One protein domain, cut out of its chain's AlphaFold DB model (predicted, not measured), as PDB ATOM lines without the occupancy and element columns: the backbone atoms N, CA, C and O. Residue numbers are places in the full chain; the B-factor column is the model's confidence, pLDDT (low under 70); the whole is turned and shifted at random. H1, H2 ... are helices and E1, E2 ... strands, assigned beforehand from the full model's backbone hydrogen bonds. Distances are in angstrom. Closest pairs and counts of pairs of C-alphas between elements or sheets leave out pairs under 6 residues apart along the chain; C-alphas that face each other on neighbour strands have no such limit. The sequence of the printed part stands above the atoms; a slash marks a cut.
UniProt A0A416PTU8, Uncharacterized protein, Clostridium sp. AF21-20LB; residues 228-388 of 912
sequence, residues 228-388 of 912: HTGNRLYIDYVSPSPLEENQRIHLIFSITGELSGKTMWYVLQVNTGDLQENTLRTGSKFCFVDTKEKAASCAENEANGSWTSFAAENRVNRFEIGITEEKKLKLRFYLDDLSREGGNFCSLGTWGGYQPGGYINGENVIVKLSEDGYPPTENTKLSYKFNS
ATOM      1  N   HIS A 228      49.778 -47.736 -35.543       89.12
ATOM      2  CA  HIS A 228      50.602 -48.934 -35.426       89.12
ATOM      3  C   HIS A 228      52.079 -48.565 -35.551       89.12
ATOM      4  O   HIS A 228      52.476 -47.959 -36.543       89.12
ATOM      5  N   THR A 229      52.896 -48.924 -34.555       87.19
ATOM      6  CA  THR A 229      54.319 -48.529 -34.447       87.19
ATOM      7  C   THR A 229      55.306 -49.703 -34.520       87.19
ATOM      8  O   THR A 229      56.504 -49.512 -34.297       87.19
ATOM      9  N   GLY A 230      54.824 -50.908 -34.852       89.62
ATOM     10  CA  GLY A 230      55.606 -52.149 -34.925       89.62
ATOM     11  C   GLY A 230      56.612 -52.193 -36.085       89.62
ATOM     12  O   GLY A 230      57.265 -51.201 -36.419       89.62
ATOM     13  N   ASN A 231      56.738 -53.343 -36.754       93.38
ATOM     14  CA  ASN A 231      57.646 -53.492 -37.903       93.38
ATOM     15  C   ASN A 231      57.252 -52.641 -39.124       93.38
ATOM     16  O   ASN A 231      58.011 -52.550 -40.092       93.38
ATOM     17  N   ARG A 232      56.081 -52.005 -39.081       91.88
ATOM     18  CA  ARG A 232      55.604 -50.993 -40.024       91.88
ATOM     19  C   ARG A 232      54.950 -49.872 -39.224       91.88
ATOM     20  O   ARG A 232      54.179 -50.149 -38.309       91.88
ATOM     21  N   LEU A 233      55.243 -48.628 -39.585       92.88
ATOM     22  CA  LEU A 233      54.621 -47.447 -38.995       92.88
ATOM     23  C   LEU A 233      53.518 -46.935 -39.915       92.88
ATOM     24  O   LEU A 233      53.801 -46.399 -40.995       92.88
ATOM     25  N   TYR A 234      52.268 -47.089 -39.492       91.81
ATOM     26  CA  TYR A 234      51.116 -46.638 -40.264       91.81
ATOM     27  C   TYR A 234      49.941 -46.229 -39.379       91.81
ATOM     28  O   TYR A 234      49.864 -46.587 -38.205       91.81
ATOM     29  N   ILE A 235      49.032 -45.460 -39.973       90.75
ATOM     30  CA  ILE A 235      47.771 -45.054 -39.360       90.75
ATOM     31  C   ILE A 235      46.624 -45.676 -40.151       90.75
ATOM     32  O   ILE A 235      46.546 -45.472 -41.365       90.75
ATOM     33  N   ASP A 236      45.746 -46.403 -39.470       89.38
ATOM     34  CA  ASP A 236      44.484 -46.883 -40.018       89.38
ATOM     35  C   ASP A 236      43.374 -45.861 -39.744       89.38
ATOM     36  O   ASP A 236      43.210 -45.333 -38.646       89.38
ATOM     37  N   TYR A 237      42.612 -45.556 -40.786       85.81
ATOM     38  CA  TYR A 237      41.487 -44.637 -40.760       85.81
ATOM     39  C   TYR A 237      40.273 -45.312 -41.392       85.81
ATOM     40  O   TYR A 237      40.353 -45.878 -42.485       85.81
ATOM     41  N   VAL A 238      39.135 -45.216 -40.710       84.44
ATOM     42  CA  VAL A 238      37.837 -45.655 -41.222       84.44
ATOM     43  C   VAL A 238      36.899 -44.459 -41.216       84.44
ATOM     44  O   VAL A 238      36.774 -43.793 -40.188       84.44
ATOM     45  N   SER A 239      36.243 -44.178 -42.347       75.69
ATOM     46  CA  SER A 239      35.326 -43.039 -42.414       75.69
ATOM     47  C   SER A 239      34.157 -43.204 -41.443       75.69
ATOM     48  O   SER A 239      33.614 -44.306 -41.312       75.69
ATOM     49  N   PRO A 240      33.713 -42.118 -40.786       69.81
ATOM     50  CA  PRO A 240      32.636 -42.196 -39.803       69.81
ATOM     51  C   PRO A 240      31.293 -42.571 -40.440       69.81
ATOM     52  O   PRO A 240      30.468 -43.216 -39.797       69.81
ATOM     53  N   SER A 241      31.082 -42.194 -41.705       72.88
ATOM     54  CA  SER A 241      29.861 -42.475 -42.467       72.88
ATOM     55  C   SER A 241      30.136 -43.381 -43.676       72.88
ATOM     56  O   SER A 241      31.252 -43.339 -44.218       72.88
ATOM     57  N   PRO A 242      29.148 -44.191 -44.109       78.25
ATOM     58  CA  PRO A 242      29.203 -44.930 -45.367       78.25
ATOM     59  C   PRO A 242      29.392 -44.008 -46.574       78.25
ATOM     60  O   PRO A 242      28.952 -42.860 -46.579       78.25
ATOM     61  N   LEU A 243      30.039 -44.540 -47.603       76.12
ATOM     62  CA  LEU A 243      30.275 -43.874 -48.875       76.12
ATOM     63  C   LEU A 243      29.051 -43.978 -49.788       76.12
ATOM     64  O   LEU A 243      28.428 -45.038 -49.892       76.12
ATOM     65  N   GLU A 244      28.764 -42.903 -50.516       80.31
ATOM     66  CA  GLU A 244      27.803 -42.905 -51.620       80.31
ATOM     67  C   GLU A 244      28.512 -43.121 -52.964       80.31
ATOM     68  O   GLU A 244      29.659 -42.715 -53.149       80.31
ATOM     69  N   GLU A 245      27.833 -43.749 -53.928       81.50
ATOM     70  CA  GLU A 245      28.362 -43.902 -55.288       81.50
ATOM     71  C   GLU A 245      28.613 -42.533 -55.934       81.50
ATOM     72  O   GLU A 245      27.801 -41.612 -55.835       81.50
ATOM     73  N   ASN A 246      29.725 -42.409 -56.659       80.25
ATOM     74  CA  ASN A 246      30.167 -41.178 -57.324       80.25
ATOM     75  C   ASN A 246      30.399 -39.965 -56.394       80.25
ATOM     76  O   ASN A 246      30.557 -38.840 -56.873       80.25
ATOM     77  N   GLN A 247      30.481 -40.177 -55.080       81.19
ATOM     78  CA  GLN A 247      30.971 -39.203 -54.109       81.19
ATOM     79  C   GLN A 247      32.481 -38.954 -54.267       81.19
ATOM     80  O   GLN A 247      33.259 -39.866 -54.571       81.19
ATOM     81  N   ARG A 248      32.913 -37.718 -54.000       78.31
ATOM     82  CA  ARG A 248      34.328 -37.355 -53.841       78.31
ATOM     83  C   ARG A 248      34.604 -36.949 -52.405       78.31
ATOM     84  O   ARG A 248      33.869 -36.137 -51.850       78.31
ATOM     85  N   ILE A 249      35.683 -37.477 -51.844       81.19
ATOM     86  CA  ILE A 249      36.120 -37.181 -50.477       81.19
ATOM     87  C   ILE A 249      37.539 -36.639 -50.527       81.19
ATOM     88  O   ILE A 249      38.375 -37.168 -51.259       81.19
ATOM     89  N   HIS A 250      37.800 -35.596 -49.743       83.81
ATOM     90  CA  HIS A 250      39.127 -35.015 -49.588       83.81
ATOM     91  C   HIS A 250      39.608 -35.226 -48.159       83.81
ATOM     92  O   HIS A 250      39.008 -34.719 -47.217       83.81
ATOM     93  N   LEU A 251      40.703 -35.962 -48.015       87.50
ATOM     94  CA  LEU A 251      41.382 -36.179 -46.746       87.50
ATOM     95  C   LEU A 251      42.697 -35.409 -46.756       87.50
ATOM     96  O   LEU A 251      43.467 -35.515 -47.714       87.50
ATOM     97  N   ILE A 252      42.962 -34.641 -45.701       88.31
ATOM     98  CA  ILE A 252      44.208 -33.884 -45.561       88.31
ATOM     99  C   ILE A 252      44.943 -34.333 -44.305       88.31
ATOM    100  O   ILE A 252      44.505 -34.057 -43.190       88.31
ATOM    101  N   PHE A 253      46.099 -34.968 -44.492       89.94
ATOM    102  CA  PHE A 253      47.021 -35.302 -43.412       89.94
ATOM    103  C   PHE A 253      48.084 -34.215 -43.285       89.94
ATOM    104  O   PHE A 253      48.730 -33.871 -44.274       89.94
ATOM    105  N   SER A 254      48.315 -33.709 -42.077       90.81
ATOM    106  CA  SER A 254      49.477 -32.875 -41.758       90.81
ATOM    107  C   SER A 254      50.467 -33.668 -40.928       90.81
ATOM    108  O   SER A 254      50.070 -34.253 -39.923       90.81
ATOM    109  N   ILE A 255      51.741 -33.637 -41.295       90.75
ATOM    110  CA  ILE A 255      52.825 -34.265 -40.537       90.75
ATOM    111  C   ILE A 255      53.760 -33.150 -40.094       90.75
ATOM    112  O   ILE A 255      54.326 -32.473 -40.945       90.75
ATOM    113  N   THR A 256      53.944 -32.942 -38.798       90.06
ATOM    114  CA  THR A 256      54.818 -31.887 -38.267       90.06
ATOM    115  C   THR A 256      55.972 -32.507 -37.492       90.06
ATOM    116  O   THR A 256      55.729 -33.270 -36.564       90.06
ATOM    117  N   GLY A 257      57.211 -32.181 -37.864       89.00
ATOM    118  CA  GLY A 257      58.415 -32.603 -37.143       89.00
ATOM    119  C   GLY A 257      58.742 -31.644 -35.999       89.00
ATOM    120  O   GLY A 257      58.724 -30.427 -36.195       89.00
ATOM    121  N   GLU A 258      59.020 -32.170 -34.804       88.62
ATOM    122  CA  GLU A 258      59.305 -31.345 -33.622       88.62
ATOM    123  C   GLU A 258      60.680 -30.669 -33.678       88.62
ATOM    124  O   GLU A 258      60.817 -29.530 -33.232       88.62
ATOM    125  N   LEU A 259      61.696 -31.339 -34.233       85.81
ATOM    126  CA  LEU A 259      63.063 -30.809 -34.297       85.81
ATOM    127  C   LEU A 259      63.284 -29.993 -35.566       85.81
ATOM    128  O   LEU A 259      63.896 -28.927 -35.528       85.81
ATOM    129  N   SER A 260      62.772 -30.477 -36.697       85.31
ATOM    130  CA  SER A 260      62.879 -29.778 -37.976       85.31
ATOM    131  C   SER A 260      61.944 -28.569 -38.064       85.31
ATOM    132  O   SER A 260      62.189 -27.662 -38.864       85.31
ATOM    133  N   GLY A 261      60.860 -28.555 -37.276       87.50
ATOM    134  CA  GLY A 261      59.810 -27.534 -37.312       87.50
ATOM    135  C   GLY A 261      59.019 -27.508 -38.625       87.50
ATOM    136  O   GLY A 261      58.267 -26.565 -38.877       87.50
ATOM    137  N   LYS A 262      59.199 -28.507 -39.498       85.44
ATOM    138  CA  LYS A 262      58.581 -28.537 -40.828       85.44
ATOM    139  C   LYS A 262      57.251 -29.257 -40.800       85.44
ATOM    140  O   LYS A 262      57.071 -30.214 -40.054       85.44
ATOM    141  N   THR A 263      56.332 -28.806 -41.652       88.00
ATOM    142  CA  THR A 263      55.040 -29.464 -41.857       88.00
ATOM    143  C   THR A 263      54.832 -29.790 -43.328       88.00
ATOM    144  O   THR A 263      54.904 -28.895 -44.166       88.00
ATOM    145  N   MET A 264      54.538 -31.052 -43.627       85.50
ATOM    146  CA  MET A 264      54.112 -31.517 -44.944       85.50
ATOM    147  C   MET A 264      52.646 -31.901 -44.894       85.50
ATOM    148  O   MET A 264      52.154 -32.417 -43.888       85.50
ATOM    149  N   TRP A 265      51.969 -31.668 -46.011       86.12
ATOM    150  CA  TRP A 265      50.549 -31.924 -46.160       86.12
ATOM    151  C   TRP A 265      50.341 -32.938 -47.268       86.12
ATOM    152  O   TRP A 265      50.790 -32.719 -48.390       86.12
ATOM    153  N   TYR A 266      49.643 -34.022 -46.960       85.94
ATOM    154  CA  TYR A 266      49.182 -35.000 -47.932       85.94
ATOM    155  C   TYR A 266      47.695 -34.789 -48.158       85.94
ATOM    156  O   TYR A 266      46.902 -34.946 -47.235       85.94
ATOM    157  N   VAL A 267      47.330 -34.437 -49.385       86.06
ATOM    158  CA  VAL A 267      45.939 -34.274 -49.804       86.06
ATOM    159  C   VAL A 267      45.577 -35.484 -50.653       86.06
ATOM    160  O   VAL A 267      46.133 -35.682 -51.734       86.06
ATOM    161  N   LEU A 268      44.668 -36.308 -50.144       86.56
ATOM    162  CA  LEU A 268      44.134 -37.481 -50.819       86.56
ATOM    163  C   LEU A 268      42.708 -37.182 -51.275       86.56
ATOM    164  O   LEU A 268      41.837 -36.876 -50.466       86.56
ATOM    165  N   GLN A 269      42.473 -37.304 -52.575       85.81
ATOM    166  CA  GLN A 269      41.147 -37.307 -53.164       85.81
ATOM    167  C   GLN A 269      40.735 -38.753 -53.427       85.81
ATOM    168  O   GLN A 269      41.333 -39.430 -54.267       85.81
ATOM    169  N   VAL A 270      39.684 -39.203 -52.748       83.38
ATOM    170  CA  VAL A 270      39.076 -40.511 -52.980       83.38
ATOM    171  C   VAL A 270      37.855 -40.345 -53.869       83.38
ATOM    172  O   VAL A 270      36.933 -39.598 -53.540       83.38
ATOM    173  N   ASN A 271      37.857 -41.040 -55.007       82.19
ATOM    174  CA  ASN A 271      36.716 -41.091 -55.914       82.19
ATOM    175  C   ASN A 271      36.026 -42.447 -55.773       82.19
ATOM    176  O   ASN A 271      36.621 -43.483 -56.065       82.19
ATOM    177  N   THR A 272      34.788 -42.426 -55.299       77.19
ATOM    178  CA  THR A 272      34.058 -43.634 -54.897       77.19
ATOM    179  C   THR A 272      33.509 -44.437 -56.069       77.19
ATOM    180  O   THR A 272      33.415 -45.653 -55.952       77.19
ATOM    181  N   GLY A 273      33.207 -43.803 -57.210       79.62
ATOM    182  CA  GLY A 273      32.719 -44.485 -58.414       79.62
ATOM    183  C   GLY A 273      31.559 -45.448 -58.129       79.62
ATOM    184  O   GLY A 273      30.523 -45.027 -57.625       79.62
ATOM    185  N   ASP A 274      31.755 -46.733 -58.434       78.38
ATOM    186  CA  ASP A 274      30.815 -47.843 -58.197       78.38
ATOM    187  C   ASP A 274      31.032 -48.565 -56.851       78.38
ATOM    188  O   ASP A 274      30.563 -49.685 -56.656       78.38
ATOM    189  N   LEU A 275      31.782 -47.944 -55.933       78.38
ATOM    190  CA  LEU A 275      32.157 -48.470 -54.618       78.38
ATOM    191  C   LEU A 275      32.941 -49.790 -54.655       78.38
ATOM    192  O   LEU A 275      33.120 -50.429 -53.617       78.38
ATOM    193  N   GLN A 276      33.466 -50.189 -55.817       80.75
ATOM    194  CA  GLN A 276      34.403 -51.300 -55.886       80.75
ATOM    195  C   GLN A 276      35.811 -50.855 -55.503       80.75
ATOM    196  O   GLN A 276      36.282 -49.779 -55.877       80.75
ATOM    197  N   GLU A 277      36.531 -51.730 -54.802       77.69
ATOM    198  CA  GLU A 277      37.882 -51.449 -54.313       77.69
ATOM    199  C   GLU A 277      38.852 -51.068 -55.443       77.69
ATOM    200  O   GLU A 277      39.639 -50.130 -55.306       77.69
ATOM    201  N   ASN A 278      38.771 -51.736 -56.598       77.69
ATOM    202  CA  ASN A 278      39.606 -51.394 -57.752       77.69
ATOM    203  C   ASN A 278      39.307 -49.991 -58.300       77.69
ATOM    204  O   ASN A 278      40.235 -49.279 -58.693       77.69
ATOM    205  N   THR A 279      38.039 -49.582 -58.312       77.31
ATOM    206  CA  THR A 279      37.611 -48.252 -58.766       77.31
ATOM    207  C   THR A 279      38.067 -47.177 -57.788       77.31
ATOM    208  O   THR A 279      38.643 -46.177 -58.213       77.31
ATOM    209  N   LEU A 280      37.924 -47.427 -56.482       76.12
ATOM    210  CA  LEU A 280      38.455 -46.571 -55.420       76.12
ATOM    211  C   LEU A 280      39.969 -46.394 -55.566       76.12
ATOM    212  O   LEU A 280      40.462 -45.270 -55.610       76.12
ATOM    213  N   ARG A 281      40.725 -47.487 -55.706       74.19
ATOM    214  CA  ARG A 281      42.192 -47.435 -55.810       74.19
ATOM    215  C   ARG A 281      42.670 -46.713 -57.067       74.19
ATOM    216  O   ARG A 281      43.561 -45.874 -56.983       74.19
ATOM    217  N   THR A 282      42.111 -47.037 -58.233       74.94
ATOM    218  CA  THR A 282      42.587 -46.491 -59.520       74.94
ATOM    219  C   THR A 282      42.029 -45.101 -59.832       74.94
ATOM    220  O   THR A 282      42.675 -44.329 -60.539       74.94
ATOM    221  N   GLY A 283      40.852 -44.768 -59.294       74.19
ATOM    222  CA  GLY A 283      40.191 -43.476 -59.463       74.19
ATOM    223  C   GLY A 283      40.641 -42.398 -58.476       74.19
ATOM    224  O   GLY A 283      40.426 -41.213 -58.744       74.19
ATOM    225  N   SER A 284      41.267 -42.784 -57.359       79.75
ATOM    226  CA  SER A 284      41.802 -41.852 -56.361       79.75
ATOM    227  C   SER A 284      43.073 -41.150 -56.845       79.75
ATOM    228  O   SER A 284      43.851 -41.674 -57.649       79.75
ATOM    229  N   LYS A 285      43.303 -39.940 -56.339       80.56
ATOM    230  CA  LYS A 285      44.469 -39.108 -56.655       80.56
ATOM    231  C   LYS A 285      45.041 -38.534 -55.377       80.56
ATOM    232  O   LYS A 285      44.317 -38.332 -54.410       80.56
ATOM    233  N   PHE A 286      46.324 -38.209 -55.388       80.31
ATOM    234  CA  PHE A 286      46.937 -37.524 -54.260       80.31
ATOM    235  C   PHE A 286      47.928 -36.466 -54.734       80.31
ATOM    236  O   PHE A 286      48.437 -36.494 -55.859       80.31
ATOM    237  N   CYS A 287      48.219 -35.534 -53.840       77.50
ATOM    238  CA  CYS A 287      49.359 -34.642 -53.941       77.50
ATOM    239  C   CYS A 287      49.927 -34.391 -52.546       77.50
ATOM    240  O   CYS A 287      49.201 -34.436 -51.553       77.50
ATOM    241  N   PHE A 288      51.220 -34.097 -52.472       78.88
ATOM    242  CA  PHE A 288      51.852 -33.630 -51.246       78.88
ATOM    243  C   PHE A 288      52.431 -32.234 -51.464       78.88
ATOM    244  O   PHE A 288      52.954 -31.926 -52.536       78.88
ATOM    245  N   VAL A 289      52.307 -31.378 -50.456       79.25
ATOM    246  CA  VAL A 289      52.696 -29.966 -50.520       79.25
ATOM    247  C   VAL A 289      53.315 -29.507 -49.201       79.25
ATOM    248  O   VAL A 289      53.108 -30.106 -48.149       79.25
ATOM    249  N   ASP A 290      54.092 -28.432 -49.269       81.00
ATOM    250  CA  ASP A 290      54.922 -27.886 -48.187       81.00
ATOM    251  C   ASP A 290      54.265 -26.723 -47.422       81.00
ATOM    252  O   ASP A 290      54.803 -26.270 -46.414       81.00
ATOM    253  N   THR A 291      53.109 -26.219 -47.872       83.31
ATOM    254  CA  THR A 291      52.384 -25.143 -47.176       83.31
ATOM    255  C   THR A 291      50.899 -25.434 -47.029       83.31
ATOM    256  O   THR A 291      50.279 -26.115 -47.851       83.31
ATOM    257  N   LYS A 292      50.314 -24.854 -45.978       86.56
ATOM    258  CA  LYS A 292      48.889 -24.962 -45.669       86.56
ATOM    259  C   LYS A 292      48.019 -24.382 -46.788       86.56
ATOM    260  O   LYS A 292      47.002 -24.970 -47.141       86.56
ATOM    261  N   GLU A 293      48.425 -23.256 -47.371       85.44
ATOM    262  CA  GLU A 293      47.695 -22.572 -48.448       85.44
ATOM    263  C   GLU A 293      47.667 -23.419 -49.718       85.44
ATOM    264  O   GLU A 293      46.633 -23.510 -50.375       85.44
ATOM    265  N   LYS A 294      48.784 -24.083 -50.048       82.94
ATOM    266  CA  LYS A 294      48.832 -25.024 -51.172       82.94
ATOM    267  C   LYS A 294      47.938 -26.233 -50.912       82.94
ATOM    268  O   LYS A 294      47.261 -26.665 -51.838       82.94
ATOM    269  N   ALA A 295      47.899 -26.747 -49.682       83.50
ATOM    270  CA  ALA A 295      47.051 -27.888 -49.327       83.50
ATOM    271  C   ALA A 295      45.563 -27.545 -49.475       83.50
ATOM    272  O   ALA A 295      44.832 -28.276 -50.139       83.50
ATOM    273  N   ALA A 296      45.150 -26.388 -48.945       84.81
ATOM    274  CA  ALA A 296      43.797 -25.862 -49.122       84.81
ATOM    275  C   ALA A 296      43.468 -25.643 -50.608       84.81
ATOM    276  O   ALA A 296      42.437 -26.094 -51.095       84.81
ATOM    277  N   SER A 297      44.384 -25.024 -51.361       81.75
ATOM    278  CA  SER A 297      44.188 -24.762 -52.790       81.75
ATOM    279  C   SER A 297      44.053 -26.042 -53.613       81.75
ATOM    280  O   SER A 297      43.260 -26.061 -54.552       81.75
ATOM    281  N   CYS A 298      44.782 -27.111 -53.266       77.44
ATOM    282  CA  CYS A 298      44.651 -28.403 -53.936       77.44
ATOM    283  C   CYS A 298      43.247 -28.978 -53.739       77.44
ATOM    284  O   CYS A 298      42.622 -29.353 -54.727       77.44
ATOM    285  N   ALA A 299      42.736 -28.986 -52.505       74.88
ATOM    286  CA  ALA A 299      41.388 -29.469 -52.209       74.88
ATOM    287  C   ALA A 299      40.284 -28.617 -52.870       74.88
ATOM    288  O   ALA A 299      39.284 -29.163 -53.327       74.88
ATOM    289  N   GLU A 300      40.476 -27.297 -52.978       74.38
ATOM    290  CA  GLU A 300      39.506 -26.384 -53.605       74.38
ATOM    291  C   GLU A 300      39.547 -26.390 -55.144       74.38
ATOM    292  O   GLU A 300      38.511 -26.254 -55.794       74.38
ATOM    293  N   ASN A 301      40.733 -26.508 -55.750       66.81
ATOM    294  CA  ASN A 301      40.941 -26.332 -57.187       66.81
ATOM    295  C   ASN A 301      41.673 -27.537 -57.794       66.81
ATOM    296  O   ASN A 301      42.897 -27.529 -57.958       66.81
ATOM    297  N   GLU A 302      40.904 -28.534 -58.248       61.22
ATOM    298  CA  GLU A 302      41.416 -29.733 -58.940       61.22
ATOM    299  C   GLU A 302      42.327 -29.416 -60.143       61.22
ATOM    300  O   GLU A 302      43.167 -30.228 -60.518       61.22
ATOM    301  N   ALA A 303      42.186 -28.230 -60.745       51.78
ATOM    302  CA  ALA A 303      42.966 -27.790 -61.902       51.78
ATOM    303  C   ALA A 303      44.323 -27.137 -61.560       51.78
ATOM    304  O   ALA A 303      45.169 -27.033 -62.444       51.78
ATOM    305  N   ASN A 304      44.537 -26.692 -60.314       47.44
ATOM    306  CA  ASN A 304      45.722 -25.909 -59.918       47.44
ATOM    307  C   ASN A 304      46.770 -26.715 -59.127       47.44
ATOM    308  O   ASN A 304      47.882 -26.231 -58.922       47.44
ATOM    309  N   GLY A 305      46.440 -27.937 -58.697       54.72
ATOM    310  CA  GLY A 305      47.390 -28.878 -58.100       54.72
ATOM    311  C   GLY A 305      48.025 -29.784 -59.156       54.72
ATOM    312  O   GLY A 305      47.342 -30.253 -60.066       54.72
ATOM    313  N   SER A 306      49.323 -30.087 -59.029       61.59
ATOM    314  CA  SER A 306      49.960 -31.185 -59.777       61.59
ATOM    315  C   SER A 306      49.495 -32.526 -59.197       61.59
ATOM    316  O   SER A 306      50.254 -33.219 -58.522       61.59
ATOM    317  N   TRP A 307      48.218 -32.846 -59.398       68.81
ATOM    318  CA  TRP A 307      47.611 -34.095 -58.963       68.81
ATOM    319  C   TRP A 307      48.238 -35.266 -59.700       68.81
ATOM    320  O   TRP A 307      48.216 -35.323 -60.930       68.81
ATOM    321  N   THR A 308      48.726 -36.236 -58.939       64.44
ATOM    322  CA  THR A 308      49.233 -37.480 -59.500       64.44
ATOM    323  C   THR A 308      48.197 -38.560 -59.219       64.44
ATOM    324  O   THR A 308      47.823 -38.815 -58.073       64.44
ATOM    325  N   SER A 309      47.677 -39.180 -60.278       61.00
ATOM    326  CA  SER A 309      46.944 -40.439 -60.135       61.00
ATOM    327  C   SER A 309      47.894 -41.500 -59.595       61.00
ATOM    328  O   SER A 309      49.085 -41.456 -59.909       61.00
ATOM    329  N   PHE A 310      47.389 -42.495 -58.870       59.50
ATOM    330  CA  PHE A 310      48.164 -43.704 -58.596       59.50
ATOM    331  C   PHE A 310      48.495 -44.402 -59.933       59.50
ATOM    332  O   PHE A 310      47.733 -45.226 -60.429       59.50
ATOM    333  N   ALA A 311      49.596 -44.015 -60.585       53.53
ATOM    334  CA  ALA A 311      50.030 -44.621 -61.836       53.53
ATOM    335  C   ALA A 311      50.427 -46.077 -61.564       53.53
ATOM    336  O   ALA A 311      51.070 -46.368 -60.553       53.53
ATOM    337  N   ALA A 312      50.073 -46.993 -62.471       49.12
ATOM    338  CA  ALA A 312      50.318 -48.427 -62.288       49.12
ATOM    339  C   ALA A 312      51.806 -48.766 -62.058       49.12
ATOM    340  O   ALA A 312      52.097 -49.743 -61.365       49.12
ATOM    341  N   GLU A 313      52.700 -47.935 -62.608       47.53
ATOM    342  CA  GLU A 313      54.163 -48.061 -62.623       47.53
ATOM    343  C   GLU A 313      54.902 -47.197 -61.575       47.53
ATOM    344  O   GLU A 313      55.992 -47.573 -61.168       47.53
ATOM    345  N   ASN A 314      54.294 -46.112 -61.070       51.72
ATOM    346  CA  ASN A 314      54.880 -45.199 -60.065       51.72
ATOM    347  C   ASN A 314      54.071 -45.195 -58.759       51.72
ATOM    348  O   ASN A 314      53.728 -44.139 -58.223       51.72
ATOM    349  N   ARG A 315      53.703 -46.378 -58.260       51.81
ATOM    350  CA  ARG A 315      52.903 -46.516 -57.036       51.81
ATOM    351  C   ARG A 315      53.652 -45.892 -55.857       51.81
ATOM    352  O   ARG A 315      54.557 -46.495 -55.295       51.81
ATOM    353  N   VAL A 316      53.267 -44.680 -55.468       58.03
ATOM    354  CA  VAL A 316      53.691 -44.086 -54.201       58.03
ATOM    355  C   VAL A 316      53.076 -44.948 -53.104       58.03
ATOM    356  O   VAL A 316      51.874 -44.886 -52.854       58.03
ATOM    357  N   ASN A 317      53.894 -45.809 -52.499       68.56
ATOM    358  CA  ASN A 317      53.501 -46.884 -51.583       68.56
ATOM    359  C   ASN A 317      52.985 -46.386 -50.211       68.56
ATOM    360  O   ASN A 317      53.114 -47.081 -49.207       68.56
ATOM    361  N   ARG A 318      52.408 -45.180 -50.152       78.69
ATOM    362  CA  ARG A 318      51.994 -44.482 -48.929       78.69
ATOM    363  C   ARG A 318      50.581 -44.812 -48.478       78.69
ATOM    364  O   ARG A 318      50.323 -44.731 -47.289       78.69
ATOM    365  N   PHE A 319      49.685 -45.188 -49.387       83.38
ATOM    366  CA  PHE A 319      48.285 -45.445 -49.049       83.38
ATOM    367  C   PHE A 319      47.829 -46.829 -49.512       83.38
ATOM    368  O   PHE A 319      48.108 -47.230 -50.643       83.38
ATOM    369  N   GLU A 320      47.081 -47.533 -48.665       85.12
ATOM    370  CA  GLU A 320      46.174 -48.605 -49.089       85.12
ATOM    371  C   GLU A 320      44.738 -48.145 -48.894       85.12
ATOM    372  O   GLU A 320      44.366 -47.707 -47.809       85.12
ATOM    373  N   ILE A 321      43.945 -48.239 -49.959       85.38
ATOM    374  CA  ILE A 321      42.551 -47.804 -49.985       85.38
ATOM    375  C   ILE A 321      41.675 -49.039 -50.158       85.38
ATOM    376  O   ILE A 321      41.891 -49.826 -51.081       85.38
ATOM    377  N   GLY A 322      40.686 -49.180 -49.286       85.19
ATOM    378  CA  GLY A 322      39.697 -50.245 -49.287       85.19
ATOM    379  C   GLY A 322      38.326 -49.738 -48.853       85.19
ATOM    380  O   GLY A 322      38.126 -48.547 -48.598       85.19
ATOM    381  N   ILE A 323      37.376 -50.661 -48.762       84.69
ATOM    382  CA  ILE A 323      36.013 -50.402 -48.303       84.69
ATOM    383  C   ILE A 323      35.615 -51.475 -47.286       84.69
ATOM    384  O   ILE A 323      36.012 -52.632 -47.425       84.69
ATOM    385  N   THR A 324      34.884 -51.099 -46.240       82.81
ATOM    386  CA  THR A 324      34.335 -52.054 -45.264       82.81
ATOM    387  C   THR A 324      33.043 -52.692 -45.782       82.81
ATOM    388  O   THR A 324      32.453 -52.222 -46.758       82.81
ATOM    389  N   GLU A 325      32.555 -53.733 -45.102       81.31
ATOM    390  CA  GLU A 325      31.248 -54.343 -45.403       81.31
ATOM    391  C   GLU A 325      30.094 -53.330 -45.292       81.31
ATOM    392  O   GLU A 325      29.163 -53.343 -46.096       81.31
ATOM    393  N   GLU A 326      30.207 -52.373 -44.367       77.44
ATOM    394  CA  GLU A 326      29.269 -51.257 -44.174       77.44
ATOM    395  C   GLU A 326      29.449 -50.116 -45.193       77.44
ATOM    396  O   GLU A 326      28.924 -49.019 -45.007       77.44
ATOM    397  N   LYS A 327      30.219 -50.339 -46.263       81.19
ATOM    398  CA  LYS A 327      30.542 -49.346 -47.297       81.19
ATOM    399  C   LYS A 327      31.293 -48.112 -46.782       81.19
ATOM    400  O   LYS A 327      31.236 -47.064 -47.416       81.19
ATOM    401  N   LYS A 328      32.015 -48.197 -45.662       83.25
ATOM    402  CA  LYS A 328      32.870 -47.101 -45.164       83.25
ATOM    403  C   LYS A 328      34.237 -47.149 -45.843       83.25
ATOM    404  O   LYS A 328      34.738 -48.230 -46.150       83.25
ATOM    405  N   LEU A 329      34.858 -45.992 -46.064       83.31
ATOM    406  CA  LEU A 329      36.237 -45.919 -46.550       83.31
ATOM    407  C   LEU A 329      37.161 -46.526 -45.500       83.31
ATOM    408  O   LEU A 329      37.124 -46.094 -44.353       83.31
ATOM    409  N   LYS A 330      38.021 -47.460 -45.903       87.94
ATOM    410  CA  LYS A 330      39.151 -47.933 -45.101       87.94
ATOM    411  C   LYS A 330      40.438 -47.442 -45.750       87.94
ATOM    412  O   LYS A 330      40.681 -47.710 -46.924       87.94
ATOM    413  N   LEU A 331      41.251 -46.712 -45.004       87.44
ATOM    414  CA  LEU A 331      42.508 -46.150 -45.471       87.44
ATOM    415  C   LEU A 331      43.622 -46.524 -44.506       87.44
ATOM    416  O   LEU A 331      43.501 -46.286 -43.312       87.44
ATOM    417  N   ARG A 332      44.735 -47.020 -45.037       89.56
ATOM    418  CA  ARG A 332      45.986 -47.164 -44.296       89.56
ATOM    419  C   ARG A 332      47.017 -46.199 -44.842       89.56
ATOM    420  O   ARG A 332      47.314 -46.243 -46.036       89.56
ATOM    421  N   PHE A 333      47.567 -45.346 -43.986       89.00
ATOM    422  CA  PHE A 333      48.599 -44.374 -44.335       89.00
ATOM    423  C   PHE A 333      49.957 -44.770 -43.747       89.00
ATOM    424  O   PHE A 333      50.166 -44.686 -42.541       89.00
ATOM    425  N   TYR A 334      50.886 -45.183 -44.607       89.00
ATOM    426  CA  TYR A 334      52.242 -45.589 -44.247       89.00
ATOM    427  C   TYR A 334      53.182 -44.395 -44.127       89.00
ATOM    428  O   TYR A 334      53.412 -43.658 -45.092       89.00
ATOM    429  N   LEU A 335      53.801 -44.279 -42.958       89.38
ATOM    430  CA  LEU A 335      54.785 -43.248 -42.646       89.38
ATOM    431  C   LEU A 335      56.210 -43.795 -42.751       89.38
ATOM    432  O   LEU A 335      57.067 -43.136 -43.336       89.38
ATOM    433  N   ASP A 336      56.434 -45.008 -42.239       90.50
ATOM    434  CA  ASP A 336      57.719 -45.705 -42.300       90.50
ATOM    435  C   ASP A 336      57.508 -47.220 -42.464       90.50
ATOM    436  O   ASP A 336      57.235 -47.951 -41.513       90.50
ATOM    437  N   ASP A 337      57.607 -47.691 -43.705       90.81
ATOM    438  CA  ASP A 337      57.585 -49.108 -44.067       90.81
ATOM    439  C   ASP A 337      58.752 -49.389 -45.018       90.81
ATOM    440  O   ASP A 337      58.709 -49.086 -46.215       90.81
ATOM    441  N   LEU A 338      59.817 -49.972 -44.467       89.81
ATOM    442  CA  LEU A 338      61.042 -50.278 -45.205       89.81
ATOM    443  C   LEU A 338      60.852 -51.385 -46.248       89.81
ATOM    444  O   LEU A 338      61.729 -51.582 -47.082       89.81
ATOM    445  N   SER A 339      59.718 -52.091 -46.253       88.00
ATOM    446  CA  SER A 339      59.433 -53.115 -47.261       88.00
ATOM    447  C   SER A 339      58.915 -52.562 -48.589       88.00
ATOM    448  O   SER A 339      58.728 -53.304 -49.559       88.00
ATOM    449  N   ARG A 340      58.723 -51.242 -48.656       82.62
ATOM    450  CA  ARG A 340      58.164 -50.525 -49.799       82.62
ATOM    451  C   ARG A 340      59.177 -49.567 -50.410       82.62
ATOM    452  O   ARG A 340      59.875 -48.836 -49.709       82.62
ATOM    453  N   GLU A 341      59.191 -49.499 -51.737       79.69
ATOM    454  CA  GLU A 341      59.973 -48.493 -52.457       79.69
ATOM    455  C   GLU A 341      59.484 -47.092 -52.084       79.69
ATOM    456  O   GLU A 341      58.280 -46.817 -52.125       79.69
ATOM    457  N   GLY A 342      60.410 -46.232 -51.652       76.31
ATOM    458  CA  GLY A 342      60.079 -44.918 -51.108       76.31
ATOM    459  C   GLY A 342      59.178 -44.965 -49.871       76.31
ATOM    460  O   GLY A 342      58.514 -43.975 -49.611       76.31
ATOM    461  N   GLY A 343      59.108 -46.088 -49.141       80.75
ATOM    462  CA  GLY A 343      58.260 -46.283 -47.960       80.75
ATOM    463  C   GLY A 343      58.874 -45.808 -46.638       80.75
ATOM    464  O   GLY A 343      58.158 -45.651 -45.653       80.75
ATOM    465  N   ASN A 344      60.169 -45.498 -46.611       83.31
ATOM    466  CA  ASN A 344      60.850 -44.960 -45.430       83.31
ATOM    467  C   ASN A 344      60.434 -43.510 -45.111       83.31
ATOM    468  O   ASN A 344      60.044 -42.753 -46.011       83.31
ATOM    469  N   PHE A 345      60.564 -43.108 -43.846       85.44
ATOM    470  CA  PHE A 345      60.165 -41.782 -43.365       85.44
ATOM    471  C   PHE A 345      60.897 -40.630 -44.074       85.44
ATOM    472  O   PHE A 345      60.279 -39.651 -44.495       85.44
ATOM    473  N   CYS A 346      62.207 -40.756 -44.307       76.62
ATOM    474  CA  CYS A 346      62.978 -39.706 -44.982       76.62
ATOM    475  C   CYS A 346      62.547 -39.450 -46.445       76.62
ATOM    476  O   CYS A 346      62.849 -38.393 -47.000       76.62
ATOM    477  N   SER A 347      61.780 -40.365 -47.054       76.69
ATOM    478  CA  SER A 347      61.185 -40.200 -48.389       76.69
ATOM    479  C   SER A 347      59.767 -39.605 -48.359       76.69
ATOM    480  O   SER A 347      59.063 -39.645 -49.365       76.69
ATOM    481  N   LEU A 348      59.278 -39.085 -47.225       75.88
ATOM    482  CA  LEU A 348      57.931 -38.493 -47.135       75.88
ATOM    483  C   LEU A 348      57.756 -37.220 -47.982       75.88
ATOM    484  O   LEU A 348      56.631 -36.787 -48.197       75.88
ATOM    485  N   GLY A 349      58.831 -36.591 -48.450       62.91
ATOM    486  CA  GLY A 349      58.762 -35.365 -49.257       62.91
ATOM    487  C   GLY A 349      59.084 -35.558 -50.735       62.91
ATOM    488  O   GLY A 349      59.227 -34.572 -51.454       62.91
ATOM    489  N   THR A 350      59.285 -36.795 -51.195       61.22
ATOM    490  CA  THR A 350      59.949 -37.053 -52.474       61.22
ATOM    491  C   THR A 350      59.224 -38.104 -53.304       61.22
ATOM    492  O   THR A 350      58.663 -39.069 -52.793       61.22
ATOM    493  N   TRP A 351      59.277 -37.951 -54.630       53.72
ATOM    494  CA  TRP A 351      58.747 -38.917 -55.602       53.72
ATOM    495  C   TRP A 351      59.662 -40.153 -55.750       53.72
ATOM    496  O   TRP A 351      59.950 -40.579 -56.863       53.72
ATOM    497  N   GLY A 352      60.174 -40.691 -54.634       48.38
ATOM    498  CA  GLY A 352      61.103 -41.830 -54.611       48.38
ATOM    499  C   GLY A 352      62.594 -41.460 -54.634       48.38
ATOM    500  O   GLY A 352      63.407 -42.261 -55.077       48.38
ATOM    501  N   GLY A 353      62.975 -40.258 -54.188       49.66
ATOM    502  CA  GLY A 353      64.378 -39.820 -54.091       49.66
ATOM    503  C   GLY A 353      64.766 -39.381 -52.677       49.66
ATOM    504  O   GLY A 353      63.909 -39.080 -51.862       49.66
ATOM    505  N   TYR A 354      66.054 -39.301 -52.359       48.97
ATOM    506  CA  TYR A 354      66.503 -38.662 -51.118       48.97
ATOM    507  C   TYR A 354      66.509 -37.133 -51.305       48.97
ATOM    508  O   TYR A 354      67.138 -36.645 -52.246       48.97
ATOM    509  N   GLN A 355      65.818 -36.364 -50.453       52.31
ATOM    510  CA  GLN A 355      65.991 -34.906 -50.390       52.31
ATOM    511  C   GLN A 355      66.557 -34.501 -49.024       52.31
ATOM    512  O   GLN A 355      65.815 -34.466 -48.039       52.31
ATOM    513  N   PRO A 356      67.857 -34.165 -48.950       46.62
ATOM    514  CA  PRO A 356      68.441 -33.606 -47.744       46.62
ATOM    515  C   PRO A 356      67.832 -32.221 -47.513       46.62
ATOM    516  O   PRO A 356      68.007 -31.313 -48.324       46.62
ATOM    517  N   GLY A 357      67.094 -32.063 -46.415       50.88
ATOM    518  CA  GLY A 357      66.610 -30.758 -45.968       50.88
ATOM    519  C   GLY A 357      65.101 -30.627 -45.800       50.88
ATOM    520  O   GLY A 357      64.626 -29.498 -45.796       50.88
ATOM    521  N   GLY A 358      64.342 -31.715 -45.662       67.12
ATOM    522  CA  GLY A 358      62.931 -31.695 -45.254       67.12
ATOM    523  C   GLY A 358      62.773 -31.969 -43.757       67.12
ATOM    524  O   GLY A 358      62.890 -31.058 -42.941       67.12
ATOM    525  N   TYR A 359      62.534 -33.232 -43.422       78.31
ATOM    526  CA  TYR A 359      62.495 -33.742 -42.051       78.31
ATOM    527  C   TYR A 359      63.858 -34.246 -41.584       78.31
ATOM    528  O   TYR A 359      64.727 -34.558 -42.400       78.31
ATOM    529  N   ILE A 360      64.006 -34.369 -40.269       83.44
ATOM    530  CA  ILE A 360      65.121 -35.046 -39.616       83.44
ATOM    531  C   ILE A 360      64.694 -36.492 -39.358       83.44
ATOM    532  O   ILE A 360      63.795 -36.755 -38.565       83.44
ATOM    533  N   ASN A 361      65.330 -37.452 -40.031       85.25
ATOM    534  CA  ASN A 361      65.000 -38.866 -39.848       85.25
ATOM    535  C   ASN A 361      65.260 -39.306 -38.395       85.25
ATOM    536  O   ASN A 361      66.368 -39.117 -37.883       85.25
ATOM    537  N   GLY A 362      64.250 -39.881 -37.743       87.19
ATOM    538  CA  GLY A 362      64.282 -40.234 -36.324       87.19
ATOM    539  C   GLY A 362      63.741 -39.156 -35.384       87.19
ATOM    540  O   GLY A 362      63.718 -39.386 -34.183       87.19
ATOM    541  N   GLU A 363      63.277 -37.998 -35.865       87.06
ATOM    542  CA  GLU A 363      62.617 -37.011 -34.999       87.06
ATOM    543  C   GLU A 363      61.220 -37.456 -34.533       87.06
ATOM    544  O   GLU A 363      60.582 -38.320 -35.145       87.06
ATOM    545  N   ASN A 364      60.720 -36.835 -33.462       89.25
ATOM    546  CA  ASN A 364      59.320 -36.958 -33.067       89.25
ATOM    547  C   ASN A 364      58.421 -36.195 -34.038       89.25
ATOM    548  O   ASN A 364      58.758 -35.095 -34.485       89.25
ATOM    549  N   VAL A 365      57.259 -36.772 -34.327       89.56
ATOM    550  CA  VAL A 365      56.290 -36.218 -35.265       89.56
ATOM    551  C   VAL A 365      54.899 -36.149 -34.667       89.56
ATOM    552  O   VAL A 365      54.505 -36.989 -33.859       89.56
ATOM    553  N   ILE A 366      54.148 -35.148 -35.114       89.94
ATOM    554  CA  ILE A 366      52.726 -34.990 -34.836       89.94
ATOM    555  C   ILE A 366      51.975 -35.136 -36.155       89.94
ATOM    556  O   ILE A 366      52.198 -34.355 -37.081       89.94
ATOM    557  N   VAL A 367      51.083 -36.120 -36.246       90.25
ATOM    558  CA  VAL A 367      50.233 -36.341 -37.422       90.25
ATOM    559  C   VAL A 367      48.796 -35.971 -37.101       90.25
ATOM    560  O   VAL A 367      48.260 -36.440 -36.101       90.25
ATOM    561  N   LYS A 368      48.166 -35.157 -37.952       90.06
ATOM    562  CA  LYS A 368      46.746 -34.784 -37.843       90.06
ATOM    563  C   LYS A 368      46.005 -35.071 -39.141       90.06
ATOM    564  O   LYS A 368      46.611 -34.958 -40.203       90.06
ATOM    565  N   LEU A 369      44.715 -35.390 -39.061       87.31
ATOM    566  CA  LEU A 369      43.857 -35.682 -40.218       87.31
ATOM    567  C   LEU A 369      42.595 -34.814 -40.213       87.31
ATOM    568  O   LEU A 369      41.894 -34.784 -39.208       87.31
ATOM    569  N   SER A 370      42.278 -34.181 -41.344       84.25
ATOM    570  CA  SER A 370      40.977 -33.542 -41.588       84.25
ATOM    571  C   SER A 370      40.198 -34.211 -42.720       84.25
ATOM    572  O   SER A 370      40.787 -34.616 -43.726       84.25
ATOM    573  N   GLU A 371      38.876 -34.284 -42.556       77.56
ATOM    574  CA  GLU A 371      37.924 -34.926 -43.480       77.56
ATOM    575  C   GLU A 371      37.090 -33.925 -44.298       77.56
ATOM    576  O   GLU A 371      36.455 -34.285 -45.287       77.56
ATOM    577  N   ASP A 372      37.083 -32.657 -43.894       73.62
ATOM    578  CA  ASP A 372      36.248 -31.588 -44.450       73.62
ATOM    579  C   ASP A 372      36.852 -30.915 -45.696       73.62
ATOM    580  O   ASP A 372      36.318 -29.928 -46.200       73.62
ATOM    581  N   GLY A 373      37.978 -31.433 -46.196       71.12
ATOM    582  CA  GLY A 373      38.730 -30.824 -47.292       71.12
ATOM    583  C   GLY A 373      39.488 -29.550 -46.905       71.12
ATOM    584  O   GLY A 373      40.082 -28.924 -47.783       71.12
ATOM    585  N   TYR A 374      39.533 -29.180 -45.621       80.56
ATOM    586  CA  TYR A 374      40.349 -28.077 -45.120       80.56
ATOM    587  C   TYR A 374      41.569 -28.587 -44.349       80.56
ATOM    588  O   TYR A 374      41.535 -29.658 -43.745       80.56
ATOM    589  N   PRO A 375      42.699 -27.857 -44.362       83.94
ATOM    590  CA  PRO A 375      43.871 -28.306 -43.628       83.94
ATOM    591  C   PRO A 375      43.592 -28.364 -42.114       83.94
ATOM    592  O   PRO A 375      43.094 -27.370 -41.569       83.94
ATOM    593  N   PRO A 376      43.957 -29.464 -41.420       81.62
ATOM    594  CA  PRO A 376      43.675 -29.644 -39.997       81.62
ATOM    595  C   PRO A 376      44.133 -28.473 -39.109       81.62
ATOM    596  O   PRO A 376      45.172 -27.840 -39.324       81.62
ATOM    597  N   THR A 377      43.329 -28.182 -38.085       75.12
ATOM    598  CA  THR A 377      43.567 -27.134 -37.078       75.12
ATOM    599  C   THR A 377      44.152 -27.706 -35.780       75.12
ATOM    600  O   THR A 377      44.379 -28.912 -35.651       75.12
ATOM    601  N   GLU A 378      44.418 -26.858 -34.783       63.97
ATOM    602  CA  GLU A 378      44.871 -27.325 -33.465       63.97
ATOM    603  C   GLU A 378      43.859 -28.240 -32.766       63.97
ATOM    604  O   GLU A 378      44.279 -29.180 -32.101       63.97
ATOM    605  N   ASN A 379      42.561 -28.036 -33.005       59.69
ATOM    606  CA  ASN A 379      41.471 -28.799 -32.391       59.69
ATOM    607  C   ASN A 379      41.046 -30.028 -33.213       59.69
ATOM    608  O   ASN A 379      39.959 -30.561 -33.005       59.69
ATOM    609  N   THR A 380      41.867 -30.451 -34.176       62.03
ATOM    610  CA  THR A 380      41.565 -31.623 -35.004       62.03
ATOM    611  C   THR A 380      41.477 -32.873 -34.136       62.03
ATOM    612  O   THR A 380      42.392 -33.167 -33.368       62.03
ATOM    613  N   LYS A 381      40.378 -33.614 -34.282       62.16
ATOM    614  CA  LYS A 381      40.031 -34.769 -33.448       62.16
ATOM    615  C   LYS A 381      41.027 -35.928 -33.555       62.16
ATOM    616  O   LYS A 381      41.296 -36.592 -32.559       62.16
ATOM    617  N   LEU A 382      41.589 -36.156 -34.743       70.06
ATOM    618  CA  LEU A 382      42.615 -37.170 -34.987       70.06
ATOM    619  C   LEU A 382      43.994 -36.508 -34.958       70.06
ATOM    620  O   LEU A 382      44.367 -35.808 -35.900       70.06
ATOM    621  N   SER A 383      44.726 -36.710 -33.860       82.88
ATOM    622  CA  SER A 383      46.079 -36.191 -33.643       82.88
ATOM    623  C   SER A 383      46.929 -37.230 -32.917       82.88
ATOM    624  O   SER A 383      46.619 -37.607 -31.791       82.88
ATOM    625  N   TYR A 384      48.033 -37.644 -33.532       86.56
ATOM    626  CA  TYR A 384      48.939 -38.671 -33.018       86.56
ATOM    627  C   TYR A 384      50.337 -38.095 -32.835       86.56
ATOM    628  O   TYR A 384      50.808 -37.369 -33.708       86.56
ATOM    629  N   LYS A 385      51.010 -38.436 -31.733       87.00
ATOM    630  CA  LYS A 385      52.409 -38.074 -31.482       87.00
ATOM    631  C   LYS A 385      53.229 -39.335 -31.233       87.00
ATOM    632  O   LYS A 385      52.871 -40.123 -30.365       87.00
ATOM    633  N   PHE A 386      54.308 -39.510 -31.986       88.38
ATOM    634  CA  PHE A 386      55.191 -40.678 -31.907       88.38
ATOM    635  C   PHE A 386      56.544 -40.373 -32.557       88.38
ATOM    636  O   PHE A 386      56.730 -39.317 -33.167       88.38
ATOM    637  N   ASN A 387      57.494 -41.298 -32.437       90.94
ATOM    638  CA  ASN A 387      58.773 -41.186 -33.118       90.94
ATOM    639  C   ASN A 387      58.723 -41.738 -34.550       90.94
ATOM    640  O   ASN A 387      58.120 -42.775 -34.814       90.94
ATOM    641  N   SER A 388      59.380 -41.050 -35.483       89.75
ATOM    642  CA  SER A 388      59.346 -41.400 -36.907       89.75
ATOM    643  C   SER A 388      60.042 -42.718 -37.273       89.75
ATOM    644  O   SER A 388      59.684 -43.324 -38.281       89.75
TER     645      SER A 388
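Overview. This is residues 228 to 388 of the 912 residues of an uncharacterized protein of Clostridium sp. AF21-20LB (UniProt A0A416PTU8). Two antiparallel sheets lie partly face to face as a loose sandwich: a twisted sheet of five strands, and a smaller sheet of three over part of one face. H2 packs on part of the other face of the larger sheet, over E3 and along it, while H1 sits at one end between E5 and the end of E3. The printed part has 161 residues, with strands E1, E2 and E3, then H1, E4, H2, and strands E5 to E8; the sheet orders are E4 - E3 - E2 - E7 - E8 and E1 - E6 - E5. The class is mixed, helices and strands, with 77 residues, under half, in named elements. The whole is compact, with a radius of gyration of the C-alphas of 15.0 A and spans of 42 by 32 by 28 A.

Along the chain. E1, residues 233 to 242, begins at C-alpha 233 (54.621, -47.447, -38.995) and is 26.3 A long. E2, residues 248 to 257, measures 29.7 A, and E3, residues 263 to 271, 25.9 A. H1 is residues 277 to 283, E4 residues 285 to 289, and H2 residues 292 to 300, with C-alpha 292 at (48.889, -24.962, -45.669). E5 is residues 319 to 323; E6, residues 328 to 336, measures 25.1 A. E7, residues 364 to 370, measures 20.5 A, and E8, residues 382 to 387, ends at C-alpha 387 (58.773, -41.186, -33.118).

Arrangement. In the larger sheet, E2 and E3 form a hairpin, with N 253 and O 266 at 2.9 A. E4, an edge strand, pairs with E3 through N 267 and O 287, 2.9 A. E2 pairs with E7 through N 254 and O 368, 2.8 A, and the hairpin of E7 and E8 has N 367 and O 384 at 2.8 A. H2 is on this sheet at a height of 8.6 A, over E3 and along the strands, at 3 degrees to E3 on the local plane; the closest C-alphas of E3 and H2, Trp 265 and Ala 295, are 6.2 A apart. In the smaller sheet, N 237 and O 331 of E1 and E6 are 2.8 A apart, and N 322 and O 330 of the hairpin E5 and E6 are 2.8 A apart. H1 stands up from this sheet at 47 degrees, with a height of 7.6 A, and only just lies over E5, with 3 of its 7 C-alphas. H1 only grazes the larger sheet, with residues 279 to 283. In H1 and H2 every O i to N i+4 pair is within hydrogen-bond range.

Size, cuts and confidence. The C-alphas of Leu 259 and Asp 274, the two farthest apart, are 43.6 A apart. The printed part has no cut. The links H2 to E5, E6 to E7 and E7 to E8 are long. Residues 308 to 309 pair antiparallel with residues 285 to 286 of E4. The mean pLDDT of the printed part is 78.3; it is under 70 at residue 240 and residues 301 to 317, 349 to 358 and 378 to 381.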